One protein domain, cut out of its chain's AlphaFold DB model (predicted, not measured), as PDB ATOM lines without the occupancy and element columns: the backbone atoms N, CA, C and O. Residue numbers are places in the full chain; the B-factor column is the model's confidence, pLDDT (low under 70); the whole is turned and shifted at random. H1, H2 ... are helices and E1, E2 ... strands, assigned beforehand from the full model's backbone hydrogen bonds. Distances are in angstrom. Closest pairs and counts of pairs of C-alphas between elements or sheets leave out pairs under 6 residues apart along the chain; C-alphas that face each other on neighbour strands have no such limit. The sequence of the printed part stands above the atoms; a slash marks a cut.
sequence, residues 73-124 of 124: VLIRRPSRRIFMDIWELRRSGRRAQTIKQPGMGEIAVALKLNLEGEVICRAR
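What this domain is: This is residues 73 to 124 of the 124 residues of an uncharacterized protein of Rhizopogon vinicolor AM-OR11-026 (UniProt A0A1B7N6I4). A long, twisted hairpin, E2 and E3, makes most of a small three-stranded sheet; short E1 joins its E3 side, and one-turn H1 sits over E3. A long loop, residues 90 to 106, leads from H1 to E2. The 52 printed residues hold E1, H1, E2, E3 in that order; the sheet is E1 - E3 - E2, antiparallel. The class is mostly strand, with under half of the residues in named elements; the whole is compact, radius of gyration of the C-alphas 10.4 A, spans 27 by 22 by 17 A.

Where its parts are: E1 is residues 83 to 85, 6.9 A, from C-alpha 83 at (25.790, 24.899, 100.515). H1 is residues 86 to 89, 5.0 A. E2 is residues 107 to 113, 19.0 A. E3, residues 116 to 123, 20.6 A, bends by 57 degrees at residue 120 and ends at C-alpha 123, (14.745, 32.554, 88.189).

How they stand to each other: Residues 73 to 74 pair antiparallel with residues 121 to 122 of E3. E1 and E3 are antiparallel at 110 degrees, N 84 to O 117 3.0 A. H1 is on the strongly twisted sheet, over E3, height 8.8 A; it is too short for an O i to N i+4 pair, and its one O i to N i+3 pair is within hydrogen-bond range. E1, H1, E2 form a split strand-helix-strand unit, two strands of one sheet with a helix between them along the chain and E3 between them in the sheet, its crossover right-handed. The hairpin E2 and E3 is antiparallel at 154 degrees, N 111 to O 118 2.8 A.

The domain as a whole: The C-alphas farthest apart, of Ser 79 and Met 104, are 29.3 A apart. The printed part has no cut; the link H1 to E2 is long. Residues 92 to 96 and 111 to 117 have pLDDT under 70.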
ATOM      1  N   VAL A  73      17.390  28.615  85.995       83.81
ATOM      2  CA  VAL A  73      18.650  27.876  86.015       83.81
ATOM      3  C   VAL A  73      18.750  27.066  87.292       83.81
ATOM      4  O   VAL A  73      18.740  27.610  88.398       83.81
ATOM      5  N   LEU A  74      18.918  25.756  87.134       81.88
ATOM      6  CA  LEU A  74      19.245  24.859  88.231       81.88
ATOM      7  C   LEU A  74      20.718  25.039  88.633       81.88
ATOM      8  O   LEU A  74      21.632  24.813  87.835       81.88
ATOM      9  N   ILE A  75      20.935  25.436  89.884       82.06
ATOM     10  CA  ILE A  75      22.258  25.635  90.485       82.06
ATOM     11  C   ILE A  75      22.727  24.335  91.142       82.06
ATOM     12  O   ILE A  75      23.850  23.887  90.907       82.06
ATOM     13  N   ARG A  76      21.847  23.694  91.913       78.94
ATOM     14  CA  ARG A  76      22.121  22.419  92.575       78.94
ATOM     15  C   ARG A  76      21.979  21.253  91.606       78.94
ATOM     16  O   ARG A  76      20.895  21.010  91.087       78.94
ATOM     17  N   ARG A  77      23.029  20.451  91.439       83.75
ATOM     18  CA  ARG A  77      22.962  19.181  90.694       83.75
ATOM     19  C   ARG A  77      23.223  18.011  91.645       83.75
ATOM     20  O   ARG A  77      23.982  18.194  92.593       83.75
ATOM     21  N   PRO A  78      22.681  16.802  91.404       80.31
ATOM     22  CA  PRO A  78      22.985  15.637  92.241       80.31
ATOM     23  C   PRO A  78      24.492  15.376  92.386       80.31
ATOM     24  O   PRO A  78      24.955  15.024  93.465       80.31
ATOM     25  N   SER A  79      25.256  15.629  91.319       81.94
ATOM     26  CA  SER A  79      26.716  15.504  91.269       81.94
ATOM     27  C   SER A  79      27.485  16.657  91.922       81.94
ATOM     28  O   SER A  79      28.675  16.520  92.186       81.94
ATOM     29  N   ARG A  80      26.841  17.805  92.165       80.62
ATOM     30  CA  ARG A  80      27.474  18.983  92.766       80.62
ATOM     31  C   ARG A  80      26.470  19.735  93.633       80.62
ATOM     32  O   ARG A  80      25.681  20.544  93.137       80.62
ATOM     33  N   ARG A  81      26.531  19.459  94.936       77.44
ATOM     34  CA  ARG A  81      25.783  20.187  95.966       77.44
ATOM     35  C   ARG A  81      26.530  21.466  96.323       77.44
ATOM     36  O   ARG A  81      27.758  21.461  96.386       77.44
ATOM     37  N   ILE A  82      25.791  22.552  96.514       79.81
ATOM     38  CA  ILE A  82      26.347  23.850  96.896       79.81
ATOM     39  C   ILE A  82      25.583  24.325  98.126       79.81
ATOM     40  O   ILE A  82      24.391  24.629  98.041       79.81
ATOM     41  N   PHE A  83      26.282  24.363  99.253       80.94
ATOM     42  CA  PHE A  83      25.790  24.899 100.515       80.94
ATOM     43  C   PHE A  83      26.385  26.286 100.705       80.94
ATOM     44  O   PHE A  83      27.570  26.493 100.432       80.94
ATOM     45  N   MET A  84      25.552  27.231 101.118       75.56
ATOM     46  CA  MET A  84      25.977  28.584 101.446       75.56
ATOM     47  C   MET A  84      25.410  28.984 102.797       75.56
ATOM     48  O   MET A  84      24.264  28.674 103.134       75.56
ATOM     49  N   ASP A  85      26.216  29.715 103.552       80.44
ATOM     50  CA  ASP A  85      25.766  30.330 104.791       80.44
ATOM     51  C   ASP A  85      24.813  31.504 104.484       80.44
ATOM     52  O   ASP A  85      24.855  32.128 103.415       80.44
ATOM     53  N   ILE A  86      23.953  31.854 105.437       75.56
ATOM     54  CA  ILE A  86      23.046  33.006 105.367       75.56
ATOM     55  C   ILE A  86      23.828  34.294 105.082       75.56
ATOM     56  O   ILE A  86      23.351  35.159 104.345       75.56
ATOM     57  N   TRP A  87      25.037  34.425 105.631       78.69
ATOM     58  CA  TRP A  87      25.901  35.579 105.382       78.69
ATOM     59  C   TRP A  87      26.412  35.638 103.940       78.69
ATOM     60  O   TRP A  87      26.510  36.727 103.373       78.69
ATOM     61  N   GLU A  88      26.688  34.488 103.321       76.81
ATOM     62  CA  GLU A  88      27.085  34.397 101.912       76.81
ATOM     63  C   GLU A  88      25.908  34.693 100.972       76.81
ATOM     64  O   GLU A  88      26.072  35.387  99.966       76.81
ATOM     65  N   LEU A  89      24.706  34.237 101.338       73.38
ATOM     66  CA  LEU A  89      23.457  34.510 100.619       73.38
ATOM     67  C   LEU A  89      23.046  35.984 100.669       73.38
ATOM     68  O   LEU A  89      22.536  36.521  99.691       73.38
ATOM     69  N   ARG A  90      23.258  36.653 101.807       72.25
ATOM     70  CA  ARG A  90      22.910  38.073 101.995       72.25
ATOM     71  C   ARG A  90      23.933  39.034 101.396       72.25
ATOM     72  O   ARG A  90      23.692  40.241 101.374       72.25
ATOM     73  N   ARG A  91      25.082  38.539 100.934       72.19
ATOM     74  CA  ARG A  91      26.159  39.390 100.432       72.19
ATOM     75  C   ARG A  91      25.775  39.980  99.073       72.19
ATOM     76  O   ARG A  91      25.787  39.293  98.054       72.19
ATOM     77  N   SER A  92      25.458  41.270  99.042       62.31
ATOM     78  CA  SER A  92      25.100  41.979  97.812       62.31
ATOM     79  C   SER A  92      26.328  42.250  96.929       62.31
ATOM     80  O   SER A  92      27.414  42.592  97.401       62.31
ATOM     81  N   GLY A  93      26.174  42.066  95.615       59.72
ATOM     82  CA  GLY A  93      27.129  42.525  94.595       59.72
ATOM     83  C   GLY A  93      28.435  41.732  94.434       59.72
ATOM     84  O   GLY A  93      29.125  41.923  93.433       59.72
ATOM     85  N   ARG A  94      28.784  40.813  95.344       65.06
ATOM     86  CA  ARG A  94      29.970  39.941  95.214       65.06
ATOM     87  C   ARG A  94      29.554  38.486  95.035       65.06
ATOM     88  O   ARG A  94      28.658  38.015  95.726       65.06
ATOM     89  N   ARG A  95      30.216  37.765  94.120       61.44
ATOM     90  CA  ARG A  95      30.012  36.314  93.969       61.44
ATOM     91  C   ARG A  95      30.261  35.629  95.315       61.44
ATOM     92  O   ARG A  95      31.313  35.844  95.912       61.44
ATOM     93  N   ALA A  96      29.301  34.826  95.759       66.31
ATOM     94  CA  ALA A  96      29.514  33.859  96.823       66.31
ATOM     95  C   ALA A  96      29.882  32.528  96.162       66.31
ATOM     96  O   ALA A  96      29.141  32.011  95.321       66.31
ATOM     97  N   GLN A  97      31.071  32.017  96.481       73.50
ATOM     98  CA  GLN A  97      31.649  30.830  95.847       73.50
ATOM     99  C   GLN A  97      31.641  30.918  94.300       73.50
ATOM    100  O   GLN A  97      32.272  31.792  93.709       73.50
ATOM    101  N   THR A  98      30.926  30.009  93.623       70.44
ATOM    102  CA  THR A  98      30.783  29.949  92.152       70.44
ATOM    103  C   THR A  98      29.482  30.606  91.657       70.44
ATOM    104  O   THR A  98      29.269  30.732  90.450       70.44
ATOM    105  N   ILE A  99      28.592  31.033  92.558       72.19
ATOM    106  CA  ILE A  99      27.246  31.492  92.205       72.19
ATOM    107  C   ILE A  99      27.247  33.011  92.007       72.19
ATOM    108  O   ILE A  99      27.707  33.791  92.846       72.19
ATOM    109  N   LYS A 100      26.714  33.448  90.862       75.31
ATOM    110  CA  LYS A 100      26.410  34.862  90.633       75.31
ATOM    111  C   LYS A 100      25.189  35.230  91.476       75.31
ATOM    112  O   LYS A 100      24.146  34.600  91.321       75.31
ATOM    113  N   GLN A 101      25.332  36.247  92.322       74.06
ATOM    114  CA  GLN A 101      24.221  36.782  93.112       74.06
ATOM    115  C   GLN A 101      23.072  37.230  92.195       74.06
ATOM    116  O   GLN A 101      23.358  37.747  91.104       74.06
ATOM    117  N   PRO A 102      21.806  37.026  92.605       75.38
ATOM    118  CA  PRO A 102      20.658  37.475  91.833       75.38
ATOM    119  C   PRO A 102      20.704  38.995  91.671       75.38
ATOM    120  O   PRO A 102      20.952  39.740  92.623       75.38
ATOM    121  N   GLY A 103      20.529  39.445  90.431       76.31
ATOM    122  CA  GLY A 103      20.397  40.859  90.110       76.31
ATOM    123  C   GLY A 103      19.022  41.419  90.477       76.31
ATOM    124  O   GLY A 103      18.141  40.721  90.974       76.31
ATOM    125  N   MET A 104      18.818  42.701  90.182       74.94
ATOM    126  CA  MET A 104      17.503  43.330  90.298       74.94
ATOM    127  C   MET A 104      16.493  42.605  89.393       74.94
ATOM    128  O   MET A 104      16.732  42.466  88.195       74.94
ATOM    129  N   GLY A 105      15.386  42.140  89.974       74.50
ATOM    130  CA  GLY A 105      14.352  41.378  89.264       74.50
ATOM    131  C   GLY A 105      14.631  39.877  89.120       74.50
ATOM    132  O   GLY A 105      13.792  39.173  88.574       74.50
ATOM    133  N   GLU A 106      15.760  39.370  89.625       79.38
ATOM    134  CA  GLU A 106      16.031  37.930  89.707       79.38
ATOM    135  C   GLU A 106      15.721  37.415  91.121       79.38
ATOM    136  O   GLU A 106      15.934  38.117  92.112       79.38
ATOM    137  N   ILE A 107      15.262  36.165  91.237       79.19
ATOM    138  CA  ILE A 107      15.064  35.495  92.531       79.19
ATOM    139  C   ILE A 107      15.926  34.236  92.592       79.19
ATOM    140  O   ILE A 107      15.958  33.435  91.659       79.19
ATOM    141  N   ALA A 108      16.616  34.044  93.717       79.19
ATOM    142  CA  ALA A 108      17.290  32.794  94.050       79.19
ATOM    143  C   ALA A 108      16.469  32.032  95.098       79.19
ATOM    144  O   ALA A 108      16.077  32.594  96.118       79.19
ATOM    145  N   VAL A 109      16.223  30.747  94.846       79.88
ATOM    146  CA  VAL A 109      15.495  29.857  95.754       79.88
ATOM    147  C   VAL A 109      16.492  28.970  96.491       79.88
ATOM    148  O   VAL A 109      17.240  28.214  95.862       79.88
ATOM    149  N   ALA A 110      16.475  29.042  97.820       75.69
ATOM    150  CA  ALA A 110      17.298  28.222  98.701       75.69
ATOM    151  C   ALA A 110      16.420  27.409  99.662       75.69
ATOM    152  O   ALA A 110      15.480  27.948 100.246       75.69
ATOM    153  N   LEU A 111      16.731  26.123  99.840       69.12
ATOM    154  CA  LEU A 111      16.175  25.320 100.925       69.12
ATOM    155  C   LEU A 111      17.007  25.534 102.173       69.12
ATOM    156  O   LEU A 111      18.219  25.333 102.167       69.12
ATOM    157  N   LYS A 112      16.341  25.908 103.257       67.81
ATOM    158  CA  LYS A 112      16.983  26.061 104.553       67.81
ATOM    159  C   LYS A 112      16.944  24.731 105.302       67.81
ATOM    160  O   LYS A 112      15.865  24.244 105.628       67.81
ATOM    161  N   LEU A 113      18.115  24.167 105.577       55.59
ATOM    162  CA  LEU A 113      18.301  23.029 106.476       55.59
ATOM    163  C   LEU A 113      19.256  23.522 107.571       55.59
ATOM    164  O   LEU A 113      20.459  23.587 107.356       55.59
ATOM    165  N   ASN A 114      18.713  23.922 108.727       53.66
ATOM    166  CA  ASN A 114      19.430  24.627 109.806       53.66
ATOM    167  C   ASN A 114      19.927  26.040 109.425       53.66
ATOM    168  O   ASN A 114      19.302  26.727 108.617       53.66
ATOM    169  N   LEU A 115      20.969  26.546 110.098       56.19
ATOM    170  CA  LEU A 115      21.539  27.885 109.876       56.19
ATOM    171  C   LEU A 115      22.181  28.043 108.480       56.19
ATOM    172  O   LEU A 115      22.565  29.149 108.126       56.19
ATOM    173  N   GLU A 116      22.218  26.982 107.670       61.41
ATOM    174  CA  GLU A 116      22.770  26.957 106.315       61.41
ATOM    175  C   GLU A 116      21.666  26.745 105.258       61.41
ATOM    176  O   GLU A 116      20.625  26.124 105.505       61.41
ATOM    177  N   GLY A 117      21.874  27.299 104.062       69.06
ATOM    178  CA  GLY A 117      20.942  27.206 102.939       69.06
ATOM    179  C   GLY A 117      21.546  26.485 101.735       69.06
ATOM    180  O   GLY A 117      22.594  26.875 101.222       69.06
ATOM    181  N   GLU A 118      20.862  25.462 101.226       73.38
ATOM    182  CA  GLU A 118      21.185  24.836  99.941       73.38
ATOM    183  C   GLU A 118      20.496  25.609  98.808       73.38
ATOM    184  O   GLU A 118      19.266  25.668  98.740       73.38
ATOM    185  N   VAL A 119      21.265  26.198  97.888       70.88
ATOM    186  CA  VAL A 119      20.690  26.954  96.761       70.88
ATOM    187  C   VAL A 119      20.289  26.024  95.636       70.88
ATOM    188  O   VAL A 119      21.135  25.406  94.996       70.88
ATOM    189  N   ILE A 120      18.992  25.976  95.345       77.50
ATOM    190  CA  ILE A 120      18.433  25.089  94.329       77.50
ATOM    191  C   ILE A 120      18.534  25.714  92.952       77.50
ATOM    192  O   ILE A 120      19.124  25.126  92.043       77.50
ATOM    193  N   CYS A 121      17.916  26.876  92.768       75.50
ATOM    194  CA  CYS A 121      17.715  27.445  91.444       75.50
ATOM    195  C   CYS A 121      17.632  28.966  91.481       75.50
ATOM    196  O   CYS A 121      17.407  29.578  92.527       75.50
ATOM    197  N   ARG A 122      17.823  29.565  90.309       76.94
ATOM    198  CA  ARG A 122      17.687  30.997  90.066       76.94
ATOM    199  C   ARG A 122      16.686  31.220  88.942       76.94
ATOM    200  O   ARG A 122      16.809  30.576  87.904       76.94
ATOM    201  N   ALA A 123      15.758  32.141  89.149       76.62
ATOM    202  CA  ALA A 123      14.745  32.554  88.189       76.62
ATOM    203  C   ALA A 123      14.962  34.017  87.766       76.62
ATOM    204  O   ALA A 123      15.322  34.852  88.604       76.62
ATOM    205  N   ARG A 124      14.751  34.304  86.481       74.81
ATOM    206  CA  ARG A 124      14.774  35.633  85.862       74.81
ATOM    207  C   ARG A 124      13.536  35.829  85.004       74.81
ATOM    208  O   ARG A 124      13.126  34.836  84.366       74.81
TER     209      ARG A 124